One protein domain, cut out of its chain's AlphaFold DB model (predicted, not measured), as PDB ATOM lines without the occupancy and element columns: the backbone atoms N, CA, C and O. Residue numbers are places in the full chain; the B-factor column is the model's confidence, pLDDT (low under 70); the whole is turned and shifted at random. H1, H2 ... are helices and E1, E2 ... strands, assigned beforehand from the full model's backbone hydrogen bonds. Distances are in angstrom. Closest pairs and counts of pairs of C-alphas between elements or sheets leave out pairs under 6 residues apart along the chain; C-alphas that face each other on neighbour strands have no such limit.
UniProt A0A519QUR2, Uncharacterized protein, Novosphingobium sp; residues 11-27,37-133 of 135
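This is residues 11 to 27 and 37 to 133 of the 135 residues of an uncharacterized protein of Novosphingobium sp (UniProt A0A519QUR2). A small hairpin of two strands, E1 and E2, packs beside the short helix H5, and helices H2, H3 and H4 pack round other parts of H5. H1 packs along H4 on the far side from the hairpin, H6 follows E2, and a long loop, residues 75 to 94, joins H4 to H5. The printed part has 114 residues, with named elements in the order H1 H2 H3 H4 H5 E1 E2 H6; the sheet is antiparallel and the class mostly helix. It is compact, with a radius of gyration of the C-alphas of 13.4 A and spans of 34 by 31 by 25 A.

E1 is residues 107 to 110 and E2 residues 118 to 121, 10.1 A long. H5 is residues 95 to 103, 12.2 A. H4, residues 60 to 74, spans 21.2 A from C-alpha 60 at (-7.846, -30.945, 42.496). H1, residues 11 to 22, spans 16.4 A from C-alpha 11 at (-3.620, -28.552, 17.929). H2 is residues 45 to 48 and H3 residues 52 to 56. H6, residues 123 to 132, spans 14.4 A to C-alpha 132 at (-13.326, -21.303, 41.104).

In the hairpin E1 and E2, N 108 and O 120 are 2.8 A apart, within hydrogen-bond range. Residues 79 to 80 pair antiparallel with 118 to 119 of E2. The closest C-alphas of H5 and E1, Leu 101 and Leu 107, are 5.6 A apart. H5 touches H3 (Ala 96 and Ala 55, closest C-alphas 4.1 A) and H2 (Arg 95 and Trp 48, 5.5 A). H4 touches H5 with residues 63 to 66 alone, about perpendicular at 81 degrees; the closest C-alphas, Ser 63 and Ile 97, are 5.5 A apart. H1 touches H4, closest C-alphas Glu 20 and Ala 65 at 5.2 A, opposite ways at a tilt of 35.4 degrees, only just steep. H6 is close to H4 but not clearly touching, closest C-alphas Leu 129 and Leu 64 at 7.9 A. In H1, H3, H4, H5 and H6 every O i to N i+4 pair is within hydrogen-bond range; H2 is too short for one.

The C-alphas farthest apart, of Asp 25 and Thr 112, are 37.0 A apart. Residues 28 to 36 are not printed, and C-alphas 27 and 37 are 27.9 A apart across the cut. The link H4 to H5 is long. Confidence is under 70 at residues 11, 86, 113 to 114 and 132 to 133.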
ATOM      1  N   GLY A  11      -4.484 -29.632  17.436       69.12
ATOM      2  CA  GLY A  11      -3.620 -28.552  17.929       69.12
ATOM      3  C   GLY A  11      -4.378 -27.481  18.714       69.12
ATOM      4  O   GLY A  11      -3.873 -26.987  19.711       69.12
ATOM      5  N   GLU A  12      -5.622 -27.194  18.329       74.75
ATOM      6  CA  GLU A  12      -6.465 -26.223  19.036       74.75
ATOM      7  C   GLU A  12      -6.936 -26.754  20.399       74.75
ATOM      8  O   GLU A  12      -7.133 -25.979  21.327       74.75
ATOM      9  N   ALA A  13      -7.071 -28.077  20.556       71.62
ATOM     10  CA  ALA A  13      -7.500 -28.696  21.814       71.62
ATOM     11  C   ALA A  13      -6.376 -28.651  22.842       71.62
ATOM     12  O   ALA A  13      -6.632 -28.435  24.021       71.62
ATOM     13  N   LEU A  14      -5.143 -28.842  22.366       73.81
ATOM     14  CA  LEU A  14      -3.946 -28.664  23.174       73.81
ATOM     15  C   LEU A  14      -3.796 -27.195  23.566       73.81
ATOM     16  O   LEU A  14      -3.738 -26.919  24.747       73.81
ATOM     17  N   ALA A  15      -3.898 -26.250  22.626       79.06
ATOM     18  CA  ALA A  15      -3.815 -24.826  22.957       79.06
ATOM     19  C   ALA A  15      -4.833 -24.387  24.035       79.06
ATOM     20  O   ALA A  15      -4.482 -23.649  24.948       79.06
ATOM     21  N   MET A  16      -6.077 -24.883  23.983       79.94
ATOM     22  CA  MET A  16      -7.066 -24.613  25.039       79.94
ATOM     23  C   MET A  16      -6.695 -25.246  26.386       79.94
ATOM     24  O   MET A  16      -6.983 -24.660  27.426       79.94
ATOM     25  N   LEU A  17      -6.079 -26.431  26.372       78.19
ATOM     26  CA  LEU A  17      -5.582 -27.086  27.580       78.19
ATOM     27  C   LEU A  17      -4.432 -26.290  28.197       78.19
ATOM     28  O   LEU A  17      -4.460 -26.030  29.395       78.19
ATOM     29  N   ASP A  18      -3.473 -25.853  27.378       82.12
ATOM     30  CA  ASP A  18      -2.347 -25.011  27.786       82.12
ATOM     31  C   ASP A  18      -2.841 -23.731  28.471       82.12
ATOM     32  O   ASP A  18      -2.349 -23.368  29.536       82.12
ATOM     33  N   GLU A  19      -3.851 -23.066  27.898       83.88
ATOM     34  CA  GLU A  19      -4.462 -21.870  28.488       83.88
ATOM     35  C   GLU A  19      -5.064 -22.141  29.872       83.88
ATOM     36  O   GLU A  19      -4.862 -21.353  30.795       83.88
ATOM     37  N   GLU A  20      -5.818 -23.232  30.037       83.44
ATOM     38  CA  GLU A  20      -6.444 -23.555  31.325       83.44
ATOM     39  C   GLU A  20      -5.421 -23.990  32.378       83.44
ATOM     40  O   GLU A  20      -5.576 -23.645  33.546       83.44
ATOM     41  N   PHE A  21      -4.356 -24.689  31.979       83.06
ATOM     42  CA  PHE A  21      -3.255 -25.065  32.869       83.06
ATOM     43  C   PHE A  21      -2.419 -23.851  33.297       83.06
ATOM     44  O   PHE A  21      -2.091 -23.719  34.478       83.06
ATOM     45  N   ALA A  22      -2.166 -22.910  32.384       84.12
ATOM     46  CA  ALA A  22      -1.467 -21.664  32.689       84.12
ATOM     47  C   ALA A  22      -2.215 -20.796  33.717       84.12
ATOM     48  O   ALA A  22      -1.583 -20.147  34.549       84.12
ATOM     49  N   LYS A  23      -3.559 -20.801  33.714       81.75
ATOM     50  CA  LYS A  23      -4.375 -20.063  34.702       81.75
ATOM     51  C   LYS A  23      -4.185 -20.551  36.140       81.75
ATOM     52  O   LYS A  23      -4.446 -19.793  37.069       81.75
ATOM     53  N   VAL A  24      -3.782 -21.807  36.320       79.38
ATOM     54  CA  VAL A  24      -3.613 -22.445  37.635       79.38
ATOM     55  C   VAL A  24      -2.149 -22.743  37.964       79.38
ATOM     56  O   VAL A  24      -1.888 -23.493  38.897       79.38
ATOM     57  N   ASP A  25      -1.209 -22.144  37.221       81.06
ATOM     58  CA  ASP A  25       0.245 -22.314  37.381       81.06
ATOM     59  C   ASP A  25       0.689 -23.790  37.367       81.06
ATOM     60  O   ASP A  25       1.603 -24.208  38.078       81.06
ATOM     61  N   LEU A  26       0.006 -24.608  36.555       78.81
ATOM     62  CA  LEU A  26       0.333 -26.018  36.376       78.81
ATOM     63  C   LEU A  26       1.071 -26.245  35.054       78.81
ATOM     64  O   LEU A  26       0.762 -25.602  34.047       78.81
ATOM     65  N   PRO A  27       2.014 -27.202  35.014       74.94
ATOM     66  CA  PRO A  27       2.669 -27.574  33.775       74.94
ATOM     67  C   PRO A  27       1.665 -28.224  32.824       74.94
ATOM     68  O   PRO A  27       0.943 -29.153  33.189       74.94
ATOM     69  N   GLN A  37     -10.539 -45.157  18.144       83.62
ATOM     70  CA  GLN A  37     -11.759 -45.885  18.495       83.62
ATOM     71  C   GLN A  37     -12.124 -45.713  19.970       83.62
ATOM     72  O   GLN A  37     -11.374 -45.132  20.753       83.62
ATOM     73  N   LYS A  38     -13.317 -46.196  20.336       84.00
ATOM     74  CA  LYS A  38     -13.721 -46.270  21.740       84.00
ATOM     75  C   LYS A  38     -12.800 -47.243  22.480       84.00
ATOM     76  O   LYS A  38     -12.492 -48.302  21.935       84.00
ATOM     77  N   ARG A  39     -12.402 -46.929  23.714       84.50
ATOM     78  CA  ARG A  39     -11.653 -47.884  24.539       84.50
ATOM     79  C   ARG A  39     -12.579 -49.026  24.991       84.50
ATOM     80  O   ARG A  39     -13.698 -48.753  25.434       84.50
ATOM     81  N   PRO A  40     -12.159 -50.301  24.889       87.81
ATOM     82  CA  PRO A  40     -12.966 -51.420  25.360       87.81
ATOM     83  C   PRO A  40     -13.333 -51.256  26.837       87.81
ATOM     84  O   PRO A  40     -12.466 -51.025  27.672       87.81
ATOM     85  N   GLY A  41     -14.623 -51.375  27.157       88.12
ATOM     86  CA  GLY A  41     -15.124 -51.260  28.530       88.12
ATOM     87  C   GLY A  41     -15.451 -49.839  28.990       88.12
ATOM     88  O   GLY A  41     -16.138 -49.706  29.996       88.12
ATOM     89  N   SER A  42     -15.091 -48.799  28.232       88.69
ATOM     90  CA  SER A  42     -15.307 -47.401  28.636       88.69
ATOM     91  C   SER A  42     -16.773 -47.007  28.829       88.69
ATOM     92  O   SER A  42     -17.080 -46.003  29.452       88.69
ATOM     93  N   GLN A  43     -17.704 -47.808  28.318       88.56
ATOM     94  CA  GLN A  43     -19.140 -47.629  28.521       88.56
ATOM     95  C   GLN A  43     -19.633 -48.112  29.894       88.56
ATOM     96  O   GLN A  43     -20.820 -48.000  30.181       88.56
ATOM     97  N   LYS A  44     -18.760 -48.684  30.729       91.44
ATOM     98  CA  LYS A  44     -19.090 -49.179  32.068       91.44
ATOM     99  C   LYS A  44     -18.417 -48.297  33.112       91.44
ATOM    100  O   LYS A  44     -17.203 -48.127  33.057       91.44
ATOM    101  N   LEU A  45     -19.169 -47.826  34.105       90.81
ATOM    102  CA  LEU A  45     -18.630 -47.003  35.195       90.81
ATOM    103  C   LEU A  45     -17.438 -47.673  35.900       90.81
ATOM    104  O   LEU A  45     -16.383 -47.070  36.050       90.81
ATOM    105  N   ALA A  46     -17.545 -48.970  36.211       92.19
ATOM    106  CA  ALA A  46     -16.471 -49.734  36.852       92.19
ATOM    107  C   ALA A  46     -15.138 -49.718  36.077       92.19
ATOM    108  O   ALA A  46     -14.076 -49.826  36.680       92.19
ATOM    109  N   TRP A  47     -15.172 -49.562  34.747       91.75
ATOM    110  CA  TRP A  47     -13.946 -49.434  33.960       91.75
ATOM    111  C   TRP A  47     -13.208 -48.134  34.277       91.75
ATOM    112  O   TRP A  47     -11.982 -48.155  34.332       91.75
ATOM    113  N   TRP A  48     -13.934 -47.037  34.521       90.38
ATOM    114  CA  TRP A  48     -13.363 -45.743  34.901       90.38
ATOM    115  C   TRP A  48     -12.714 -45.782  36.288       90.38
ATOM    116  O   TRP A  48     -11.655 -45.195  36.481       90.38
ATOM    117  N   HIS A  49     -13.256 -46.587  37.200       90.69
ATOM    118  CA  HIS A  49     -12.719 -46.771  38.554       90.69
ATOM    119  C   HIS A  49     -11.697 -47.903  38.696       90.69
ATOM    120  O   HIS A  49     -11.407 -48.320  39.814       90.69
ATOM    121  N   GLY A  50     -11.153 -48.438  37.601       84.62
ATOM    122  CA  GLY A  50     -10.272 -49.611  37.668       84.62
ATOM    123  C   GLY A  50      -8.930 -49.406  38.398       84.62
ATOM    124  O   GLY A  50      -8.138 -50.336  38.408       84.62
ATOM    125  N   ASP A  51      -8.646 -48.201  38.905       83.00
ATOM    126  CA  ASP A  51      -7.493 -47.858  39.748       83.00
ATOM    127  C   ASP A  51      -7.879 -46.651  40.633       83.00
ATOM    128  O   ASP A  51      -7.860 -45.509  40.162       83.00
ATOM    129  N   PRO A  52      -8.348 -46.900  41.868       79.69
ATOM    130  CA  PRO A  52      -8.699 -45.858  42.828       79.69
ATOM    131  C   PRO A  52      -7.518 -44.974  43.234       79.69
ATOM    132  O   PRO A  52      -7.702 -43.767  43.357       79.69
ATOM    133  N   ASP A  53      -6.333 -45.559  43.402       83.50
ATOM    134  CA  ASP A  53      -5.162 -44.869  43.947       83.50
ATOM    135  C   ASP A  53      -4.645 -43.822  42.954       83.50
ATOM    136  O   ASP A  53      -4.284 -42.706  43.333       83.50
ATOM    137  N   ALA A  54      -4.700 -44.142  41.657       82.25
ATOM    138  CA  ALA A  54      -4.391 -43.188  40.598       82.25
ATOM    139  C   ALA A  54      -5.324 -41.962  40.614       82.25
ATOM    140  O   ALA A  54      -4.876 -40.851  40.339       82.25
ATOM    141  N   ALA A  55      -6.610 -42.137  40.938       82.38
ATOM    142  CA  ALA A  55      -7.570 -41.030  41.023       82.38
ATOM    143  C   ALA A  55      -7.309 -40.124  42.239       82.38
ATOM    144  O   ALA A  55      -7.429 -38.898  42.152       82.38
ATOM    145  N   ASP A  56      -6.900 -40.707  43.362       82.69
ATOM    146  CA  ASP A  56      -6.629 -39.952  44.586       82.69
ATOM    147  C   ASP A  56      -5.317 -39.153  44.473       82.69
ATOM    148  O   ASP A  56      -5.235 -38.016  44.951       82.69
ATOM    149  N   ALA A  57      -4.333 -39.677  43.732       83.69
ATOM    150  CA  ALA A  57      -3.059 -39.010  43.448       83.69
ATOM    151  C   ALA A  57      -3.182 -37.737  42.581       83.69
ATOM    152  O   ALA A  57      -2.232 -36.964  42.482       83.69
ATOM    153  N   VAL A  58      -4.330 -37.504  41.938       82.06
ATOM    154  CA  VAL A  58      -4.446 -36.592  40.790       82.06
ATOM    155  C   VAL A  58      -4.521 -35.084  41.069       82.06
ATOM    156  O   VAL A  58      -4.587 -34.346  40.118       82.06
ATOM    157  N   GLU A  59      -4.455 -34.531  42.270       86.12
ATOM    158  CA  GLU A  59      -4.659 -33.078  42.514       86.12
ATOM    159  C   GLU A  59      -5.963 -32.432  41.958       86.12
ATOM    160  O   GLU A  59      -6.439 -32.591  40.827       86.12
ATOM    161  N   THR A  60      -6.562 -31.591  42.797       83.81
ATOM    162  CA  THR A  60      -7.846 -30.945  42.496       83.81
ATOM    163  C   THR A  60      -7.738 -29.910  41.367       83.81
ATOM    164  O   THR A  60      -8.604 -29.862  40.493       83.81
ATOM    165  N   LEU A  61      -6.671 -29.103  41.354       83.12
ATOM    166  CA  LEU A  61      -6.459 -28.055  40.345       83.12
ATOM    167  C   LEU A  61      -6.236 -28.636  38.945       83.12
ATOM    168  O   LEU A  61      -6.784 -28.125  37.969       83.12
ATOM    169  N   THR A  62      -5.522 -29.758  38.853       86.31
ATOM    170  CA  THR A  62      -5.348 -30.504  37.603       86.31
ATOM    171  C   THR A  62      -6.706 -30.944  37.061       86.31
ATOM    172  O   THR A  62      -7.052 -30.662  35.915       86.31
ATOM    173  N   SER A  63      -7.523 -31.571  37.909       86.38
ATOM    174  CA  SER A  63      -8.861 -32.052  37.534       86.38
ATOM    175  C   SER A  63      -9.767 -30.927  37.024       86.38
ATOM    176  O   SER A  63     -10.503 -31.116  36.053       86.38
ATOM    177  N   LEU A  64      -9.664 -29.738  37.628       83.94
ATOM    178  CA  LEU A  64     -10.361 -28.525  37.196       83.94
ATOM    179  C   LEU A  64      -9.945 -28.063  35.804       83.94
ATOM    180  O   LEU A  64     -10.810 -27.850  34.955       83.94
ATOM    181  N   ALA A  65      -8.643 -27.914  35.564       85.25
ATOM    182  CA  ALA A  65      -8.133 -27.426  34.286       85.25
ATOM    183  C   ALA A  65      -8.553 -28.351  33.130       85.25
ATOM    184  O   ALA A  65      -9.022 -27.887  32.084       85.25
ATOM    185  N   TRP A  66      -8.509 -29.669  33.350       86.62
ATOM    186  CA  TRP A  66      -9.022 -30.663  32.402       86.62
ATOM    187  C   TRP A  66     -10.534 -30.537  32.164       86.62
ATOM    188  O   TRP A  66     -10.980 -30.551  31.013       86.62
ATOM    189  N   LEU A  67     -11.330 -30.386  33.227       87.25
ATOM    190  CA  LEU A  67     -12.784 -30.237  33.123       87.25
ATOM    191  C   LEU A  67     -13.183 -28.948  32.388       87.25
ATOM    192  O   LEU A  67     -14.050 -28.982  31.516       87.25
ATOM    193  N   ARG A  68     -12.540 -27.814  32.682       86.25
ATOM    194  CA  ARG A  68     -12.801 -26.538  31.995       86.25
ATOM    195  C   ARG A  68     -12.448 -26.607  30.525       86.25
ATOM    196  O   ARG A  68     -13.264 -26.229  29.683       86.25
ATOM    197  N   THR A  69     -11.282 -27.164  30.215       83.88
ATOM    198  CA  THR A  69     -10.863 -27.400  28.832       83.88
ATOM    199  C   THR A  69     -11.920 -28.213  28.094       83.88
ATOM    200  O   THR A  69     -12.372 -27.826  27.019       83.88
ATOM    201  N   TRP A  70     -12.406 -29.296  28.705       83.25
ATOM    202  CA  TRP A  70     -13.470 -30.113  28.130       83.25
ATOM    203  C   TRP A  70     -14.759 -29.330  27.847       83.25
ATOM    204  O   TRP A  70     -15.355 -29.448  26.769       83.25
ATOM    205  N   LEU A  71     -15.218 -28.530  28.806       84.44
ATOM    206  CA  LEU A  71     -16.446 -27.753  28.661       84.44
ATOM    207  C   LEU A  71     -16.301 -26.678  27.583       84.44
ATOM    208  O   LEU A  71     -17.225 -26.510  26.786       84.44
ATOM    209  N   ARG A  72     -15.135 -26.028  27.486       81.81
ATOM    210  CA  ARG A  72     -14.809 -25.092  26.399       81.81
ATOM    211  C   ARG A  72     -14.851 -25.792  25.039       81.81
ATOM    212  O   ARG A  72     -15.534 -25.323  24.133       81.81
ATOM    213  N   ILE A  73     -14.209 -26.956  24.922       76.00
ATOM    214  CA  ILE A  73     -14.181 -27.776  23.699       76.00
ATOM    215  C   ILE A  73     -15.596 -28.154  23.239       76.00
ATOM    216  O   ILE A  73     -15.925 -28.115  22.049       76.00
ATOM    217  N   THR A  74     -16.442 -28.567  24.179       75.44
ATOM    218  CA  THR A  74     -17.755 -29.146  23.869       75.44
ATOM    219  C   THR A  74     -18.896 -28.135  23.852       75.44
ATOM    220  O   THR A  74     -20.000 -28.488  23.427       75.44
ATOM    221  N   GLY A  75     -18.657 -26.898  24.291       77.62
ATOM    222  CA  GLY A  75     -19.709 -25.912  24.532       77.62
ATOM    223  C   GLY A  75     -20.628 -26.320  25.688       77.62
ATOM    224  O   GLY A  75     -21.845 -26.179  25.583       77.62
ATOM    225  N   GLY A  76     -20.058 -26.899  26.750       79.62
ATOM    226  CA  GLY A  76     -20.775 -27.304  27.963       79.62
ATOM    227  C   GLY A  76     -21.581 -28.601  27.845       79.62
ATOM    228  O   GLY A  76     -22.505 -28.822  28.627       79.62
ATOM    229  N   ARG A  77     -21.283 -29.458  26.860       80.88
ATOM    230  CA  ARG A  77     -22.013 -30.721  26.663       80.88
ATOM    231  C   ARG A  77     -21.449 -31.839  27.540       80.88
ATOM    232  O   ARG A  77     -20.287 -31.817  27.942       80.88
ATOM    233  N   ALA A  78     -22.283 -32.855  27.763       85.50
ATOM    234  CA  ALA A  78     -21.905 -34.080  28.458       85.50
ATOM    235  C   ALA A  78     -20.652 -34.726  27.843       85.50
ATOM    236  O   ALA A  78     -20.472 -34.714  26.622       85.50
ATOM    237  N   LEU A  79     -19.816 -35.319  28.695       87.44
ATOM    238  CA  LEU A  79     -18.624 -36.078  28.333       87.44
ATOM    239  C   LEU A  79     -19.028 -37.485  27.881       87.44
ATOM    240  O   LEU A  79     -19.401 -38.290  28.730       87.44
ATOM    241  N   PRO A  80     -18.958 -37.851  26.589       88.44
ATOM    242  CA  PRO A  80     -19.252 -39.218  26.190       88.44
ATOM    243  C   PRO A  80     -18.221 -40.157  26.812       88.44
ATOM    244  O   PRO A  80     -17.017 -39.969  26.641       88.44
ATOM    245  N   ALA A  81     -18.677 -41.224  27.463       86.94
ATOM    246  CA  ALA A  81     -17.800 -42.236  28.042       86.94
ATOM    247  C   ALA A  81     -17.021 -43.010  26.955       86.94
ATOM    248  O   ALA A  81     -16.069 -43.734  27.226       86.94
ATOM    249  N   GLY A  82     -17.406 -42.867  25.684       83.50
ATOM    250  CA  GLY A  82     -16.633 -43.313  24.526       83.50
ATOM    251  C   GLY A  82     -15.583 -42.314  24.019       83.50
ATOM    252  O   GLY A  82     -15.046 -42.552  22.939       83.50
ATOM    253  N   GLY A  83     -15.340 -41.197  24.709       83.38
ATOM    254  CA  GLY A  83     -14.525 -40.071  24.239       83.38
ATOM    255  C   GLY A  83     -15.258 -39.172  23.233       83.38
ATOM    256  O   GLY A  83     -16.139 -39.629  22.495       83.38
ATOM    257  N   LEU A  84     -14.882 -37.887  23.168       79.06
ATOM    258  CA  LEU A  84     -15.452 -36.932  22.211       79.06
ATOM    259  C   LEU A  84     -14.999 -37.286  20.807       79.06
ATOM    260  O   LEU A  84     -13.806 -37.300  20.515       79.06
ATOM    261  N   ARG A  85     -15.954 -37.523  19.913       74.62
ATOM    262  CA  ARG A  85     -15.659 -37.826  18.517       74.62
ATOM    263  C   ARG A  85     -15.169 -36.578  17.774       74.62
ATOM    264  O   ARG A  85     -15.935 -35.647  17.555       74.62
ATOM    265  N   LEU A  86     -13.925 -36.624  17.309       68.88
ATOM    266  CA  LEU A  86     -13.393 -35.813  16.215       68.88
ATOM    267  C   LEU A  86     -13.573 -36.578  14.893       68.88
ATOM    268  O   LEU A  86     -13.790 -37.786  14.903       68.88
ATOM    269  N   ARG A  87     -13.487 -35.903  13.734       70.19
ATOM    270  CA  ARG A  87     -13.738 -36.496  12.394       70.19
ATOM    271  C   ARG A  87     -13.339 -37.977  12.263       70.19
ATOM    272  O   ARG A  87     -14.178 -38.799  11.895       70.19
ATOM    273  N   LYS A  88     -12.071 -38.298  12.553       70.31
ATOM    274  CA  LYS A  88     -11.504 -39.657  12.484       70.31
ATOM    275  C   LYS A  88     -10.981 -40.186  13.824       70.31
ATOM    276  O   LYS A  88     -10.661 -41.367  13.902       70.31
ATOM    277  N   ASP A  89     -10.939 -39.341  14.848       78.75
ATOM    278  CA  ASP A  89     -10.282 -39.620  16.123       78.75
ATOM    279  C   ASP A  89     -11.230 -39.341  17.294       78.75
ATOM    280  O   ASP A  89     -12.347 -38.857  17.116       78.75
ATOM    281  N   ARG A  90     -10.809 -39.655  18.511       79.38
ATOM    282  CA  ARG A  90     -11.557 -39.420  19.741       79.38
ATOM    283  C   ARG A  90     -10.640 -38.809  20.779       79.38
ATOM    284  O   ARG A  90      -9.593 -39.380  21.058       79.38
ATOM    285  N   VAL A  91     -11.049 -37.681  21.343       78.38
ATOM    286  CA  VAL A  91     -10.363 -37.039  22.469       78.38
ATOM    287  C   VAL A  91     -10.920 -37.607  23.761       78.38
ATOM    288  O   VAL A  91     -12.139 -37.720  23.925       78.38
ATOM    289  N   TRP A  92     -10.023 -37.956  24.669       82.88
ATOM    290  CA  TRP A  92     -10.355 -38.504  25.972       82.88
ATOM    291  C   TRP A  92      -9.872 -37.588  27.082       82.88
ATOM    292  O   TRP A  92      -8.833 -36.943  26.959       82.88
ATOM    293  N   LEU A  93     -10.625 -37.586  28.176       83.12
ATOM    294  CA  LEU A  93     -10.089 -37.211  29.474       83.12
ATOM    295  C   LEU A  93      -9.406 -38.424  30.096       83.12
ATOM    296  O   LEU A  93      -9.797 -39.570  29.839       83.12
ATOM    297  N   ASP A  94      -8.393 -38.157  30.912       85.50
ATOM    298  CA  ASP A  94      -7.725 -39.202  31.667       85.50
ATOM    299  C   ASP A  94      -8.711 -39.921  32.603       85.50
ATOM    300  O   ASP A  94      -9.640 -39.329  33.163       85.50
ATOM    301  N   ARG A  95      -8.525 -41.234  32.749       88.94
ATOM    302  CA  ARG A  95      -9.436 -42.080  33.516       88.94
ATOM    303  C   ARG A  95      -9.430 -41.732  35.004       88.94
ATOM    304  O   ARG A  95     -10.493 -41.748  35.621       88.94
ATOM    305  N   ALA A  96      -8.261 -41.412  35.554       89.12
ATOM    306  CA  ALA A  96      -8.089 -41.023  36.946       89.12
ATOM    307  C   ALA A  96      -8.788 -39.684  37.229       89.12
ATOM    308  O   ALA A  96      -9.504 -39.573  38.222       89.12
ATOM    309  N   ILE A  97      -8.688 -38.725  36.301       90.19
ATOM    310  CA  ILE A  97      -9.397 -37.434  36.367       90.19
ATOM    311  C   ILE A  97     -10.913 -37.649  36.407       90.19
ATOM    312  O   ILE A  97     -11.586 -37.155  37.308       90.19
ATOM    313  N   VAL A  98     -11.463 -38.415  35.459       91.25
ATOM    314  CA  VAL A  98     -12.914 -38.667  35.399       91.25
ATOM    315  C   VAL A  98     -13.394 -39.435  36.630       91.25
ATOM    316  O   VAL A  98     -14.427 -39.088  37.192       91.25
ATOM    317  N   SER A  99     -12.636 -40.443  37.075       91.94
ATOM    318  CA  SER A  99     -12.953 -41.206  38.285       91.94
ATOM    319  C   SER A  99     -12.995 -40.317  39.527       91.94
ATOM    320  O   SER A  99     -13.898 -40.469  40.342       91.94
ATOM    321  N   ARG A 100     -12.043 -39.389  39.678       91.69
ATOM    322  CA  ARG A 100     -12.025 -38.439  40.793       91.69
ATOM    323  C   ARG A 100     -13.207 -37.478  40.731       91.69
ATOM    324  O   ARG A 100     -13.950 -37.380  41.696       91.69
ATOM    325  N   LEU A 101     -13.413 -36.817  39.590       92.06
ATOM    326  CA  LEU A 101     -14.506 -35.857  39.409       92.06
ATOM    327  C   LEU A 101     -15.885 -36.486  39.656       92.06
ATOM    328  O   LEU A 101     -16.781 -35.815  40.160       92.06
ATOM    329  N   GLU A 102     -16.067 -37.758  39.296       93.88
ATOM    330  CA  GLU A 102     -17.304 -38.488  39.580       93.88
ATOM    331  C   GLU A 102     -17.462 -38.791  41.079       93.88
ATOM    332  O   GLU A 102     -18.501 -38.473  41.655       93.88
ATOM    333  N   ARG A 103     -16.409 -39.286  41.744       91.38
ATOM    334  CA  ARG A 103     -16.416 -39.559  43.194       91.38
ATOM    335  C   ARG A 103     -16.624 -38.313  44.046       91.38
ATOM    336  O   ARG A 103     -17.328 -38.374  45.050       91.38
ATOM    337  N   ASP A 104     -16.034 -37.196  43.630       90.88
ATOM    338  CA  ASP A 104     -16.169 -35.894  44.287       90.88
ATOM    339  C   ASP A 104     -17.569 -35.282  44.068       90.88
ATOM    340  O   ASP A 104     -17.874 -34.210  44.594       90.88
ATOM    341  N   GLY A 105     -18.433 -35.945  43.288       92.25
ATOM    342  CA  GLY A 105     -19.799 -35.513  43.010       92.25
ATOM    343  C   GLY A 105     -19.892 -34.378  41.993       92.25
ATOM    344  O   GLY A 105     -20.965 -33.806  41.835       92.25
ATOM    345  N   ILE A 106     -18.805 -34.036  41.294       92.88
ATOM    346  CA  ILE A 106     -18.767 -32.980  40.266       92.88
ATOM    347  C   ILE A 106     -19.373 -33.478  38.949       92.88
ATOM    348  O   ILE A 106     -20.091 -32.747  38.257       92.88
ATOM    349  N   LEU A 107     -19.097 -34.733  38.601       93.62
ATOM    350  CA  LEU A 107     -19.687 -35.421  37.460       93.62
ATOM    351  C   LEU A 107     -20.603 -36.551  37.932       93.62
ATOM    352  O   LEU A 107     -20.336 -37.190  38.938       93.62
ATOM    353  N   ALA A 108     -21.653 -36.837  37.172       94.38
ATOM    354  CA  ALA A 108     -22.483 -38.022  37.359       94.38
ATOM    355  C   ALA A 108     -22.461 -38.877  36.096       94.38
ATOM    356  O   ALA A 108     -22.587 -38.363  34.981       94.38
ATOM    357  N   PHE A 109     -22.307 -40.190  36.264       93.75
ATOM    358  CA  PHE A 109     -22.376 -41.129  35.153       93.75
ATOM    359  C   PHE A 109     -23.827 -41.430  34.766       93.75
ATOM    360  O   PHE A 109     -24.601 -41.990  35.540       93.75
ATOM    361  N   GLU A 110     -24.174 -41.128  33.521       93.00
ATOM    362  CA  GLU A 110     -25.456 -41.439  32.905       93.00
ATOM    363  C   GLU A 110     -25.310 -42.627  31.940       93.00
ATOM    364  O   GLU A 110     -24.812 -42.465  30.820       93.00
ATOM    365  N   PRO A 111     -25.773 -43.835  32.316       85.75
ATOM    366  CA  PRO A 111     -25.658 -45.024  31.469       85.75
ATOM    367  C   PRO A 111     -26.535 -44.957  30.210       85.75
ATOM    368  O   PRO A 111     -26.244 -45.630  29.223       85.75
ATOM    369  N   THR A 112     -27.597 -44.148  30.229       81.75
ATOM    370  CA  THR A 112     -28.547 -43.966  29.119       81.75
ATOM    371  C   THR A 112     -28.546 -42.533  28.590       81.75
ATOM    372  O   THR A 112     -29.594 -42.035  28.179       81.75
ATOM    373  N   GLY A 113     -27.392 -41.856  28.621       69.81
ATOM    374  CA  GLY A 113     -27.245 -40.521  28.040       69.81
ATOM    375  C   GLY A 113     -27.779 -40.460  26.601       69.81
ATOM    376  O   GLY A 113     -27.851 -41.478  25.910       69.81
ATOM    377  N   HIS A 114     -28.151 -39.261  26.138       60.81
ATOM    378  CA  HIS A 114     -28.949 -39.009  24.923       60.81
ATOM    379  C   HIS A 114     -28.585 -39.815  23.652       60.81
ATOM    380  O   HIS A 114     -29.449 -39.992  22.796       60.81
ATOM    381  N   PHE A 115     -27.342 -40.293  23.506       70.94
ATOM    382  CA  PHE A 115     -26.903 -41.134  22.380       70.94
ATOM    383  C   PHE A 115     -25.897 -42.243  22.753       70.94
ATOM    384  O   PHE A 115     -25.709 -43.187  21.986       70.94
ATOM    385  N   GLU A 116     -25.221 -42.132  23.897       82.88
ATOM    386  CA  GLU A 116     -24.308 -43.126  24.468       82.88
ATOM    387  C   GLU A 116     -24.096 -42.823  25.964       82.88
ATOM    388  O   GLU A 116     -24.409 -41.706  26.380       82.88
ATOM    389  N   PRO A 117     -23.557 -43.764  26.769       89.44
ATOM    390  CA  PRO A 117     -23.207 -43.474  28.153       89.44
ATOM    391  C   PRO A 117     -22.288 -42.254  28.250       89.44
ATOM    392  O   PRO A 117     -21.345 -42.125  27.459       89.44
ATOM    393  N   SER A 118     -22.546 -41.372  29.208       92.19
ATOM    394  CA  SER A 118     -21.833 -40.102  29.351       92.19
ATOM    395  C   SER A 118     -21.682 -39.675  30.803       92.19
ATOM    396  O   SER A 118     -22.385 -40.173  31.668       92.19
ATOM    397  N   PHE A 119     -20.788 -38.729  31.064       92.12
ATOM    398  CA  PHE A 119     -20.703 -38.013  32.326       92.12
ATOM    399  C   PHE A 119     -21.289 -36.612  32.158       92.12
ATOM    400  O   PHE A 119     -20.940 -35.894  31.215       92.12
ATOM    401  N   VAL A 120     -22.182 -36.225  33.061       91.75
ATOM    402  CA  VAL A 120     -22.827 -34.907  33.083       91.75
ATOM    403  C   VAL A 120     -22.379 -34.117  34.300       91.75
ATOM    404  O   VAL A 120     -22.087 -34.700  35.339       91.75
ATOM    405  N   LEU A 121     -22.340 -32.790  34.178       91.81
ATOM    406  CA  LEU A 121     -22.148 -31.920  35.337       91.81
ATOM    407  C   LEU A 121     -23.350 -32.023  36.273       91.81
ATOM    408  O   LEU A 121     -24.487 -31.805  35.842       91.81
ATOM    409  N   THR A 122     -23.074 -32.292  37.543       93.81
ATOM    410  CA  THR A 122     -24.048 -32.162  38.629       93.81
ATOM    411  C   THR A 122     -24.243 -30.689  38.994       93.81
ATOM    412  O   THR A 122     -23.494 -29.816  38.543       93.81
ATOM    413  N   ASP A 123     -25.224 -30.399  39.847       92.69
ATOM    414  CA  ASP A 123     -25.401 -29.051  40.398       92.69
ATOM    415  C   ASP A 123     -24.170 -28.615  41.203       92.69
ATOM    416  O   ASP A 123     -23.649 -27.523  40.982       92.69
ATOM    417  N   GLN A 124     -23.611 -29.519  42.016       91.31
ATOM    418  CA  GLN A 124     -22.354 -29.290  42.731       91.31
ATOM    419  C   GLN A 124     -21.204 -28.988  41.761       91.31
ATOM    420  O   GLN A 124     -20.432 -28.066  41.993       91.31
ATOM    421  N   GLY A 125     -21.101 -29.714  40.645       90.00
ATOM    422  CA  GLY A 125     -20.103 -29.447  39.613       90.00
ATOM    423  C   GLY A 125     -20.238 -28.055  38.994       90.00
ATOM    424  O   GLY A 125     -19.232 -27.387  38.758       90.00
ATOM    425  N   ARG A 126     -21.471 -27.584  38.765       89.62
ATOM    426  CA  ARG A 126     -21.740 -26.228  38.254       89.62
ATOM    427  C   ARG A 126     -21.365 -25.156  39.270       89.62
ATOM    428  O   ARG A 126     -20.693 -24.196  38.903       89.62
ATOM    429  N   GLU A 127     -21.774 -25.321  40.526       88.69
ATOM    430  CA  GLU A 127     -21.429 -24.403  41.617       88.69
ATOM    431  C   GLU A 127     -19.917 -24.331  41.820       88.69
ATOM    432  O   GLU A 127     -19.344 -23.253  41.967       88.69
ATOM    433  N   TRP A 128     -19.254 -25.480  41.759       82.75
ATOM    434  CA  TRP A 128     -17.818 -25.585  41.938       82.75
ATOM    435  C   TRP A 128     -17.027 -24.905  40.815       82.75
ATOM    436  O   TRP A 128     -16.042 -24.212  41.082       82.75
ATOM    437  N   LEU A 129     -17.488 -25.027  39.566       83.12
ATOM    438  CA  LEU A 129     -16.944 -24.271  38.434       83.12
ATOM    439  C   LEU A 129     -17.157 -22.763  38.609       83.12
ATOM    440  O   LEU A 129     -16.210 -21.997  38.444       83.12
ATOM    441  N   ALA A 130     -18.362 -22.342  39.004       81.62
ATOM    442  CA  ALA A 130     -18.680 -20.933  39.229       81.62
ATOM    443  C   ALA A 130     -17.837 -20.312  40.361       81.62
ATOM    444  O   ALA A 130     -17.383 -19.177  40.246       81.62
ATOM    445  N   ALA A 131     -17.582 -21.062  41.436       76.12
ATOM    446  CA  ALA A 131     -16.814 -20.597  42.591       76.12
ATOM    447  C   ALA A 131     -15.308 -20.465  42.319       76.12
ATOM    448  O   ALA A 131     -14.628 -19.681  42.979       76.12
ATOM    449  N   THR A 132     -14.770 -21.239  41.374       68.44
ATOM    450  CA  THR A 132     -13.326 -21.303  41.104       68.44
ATOM    451  C   THR A 132     -12.889 -20.463  39.898       68.44
ATOM    452  O   THR A 132     -11.690 -20.386  39.624       68.44
ATOM    453  N   GLY A 133     -13.822 -19.830  39.179       54.38
ATOM    454  CA  GLY A 133     -13.542 -18.843  38.132       54.38
ATOM    455  C   GLY A 133     -13.905 -19.279  36.706       54.38
ATOM    456  O   GLY A 133     -13.514 -20.353  36.255       54.38
TER     457      GLY A 133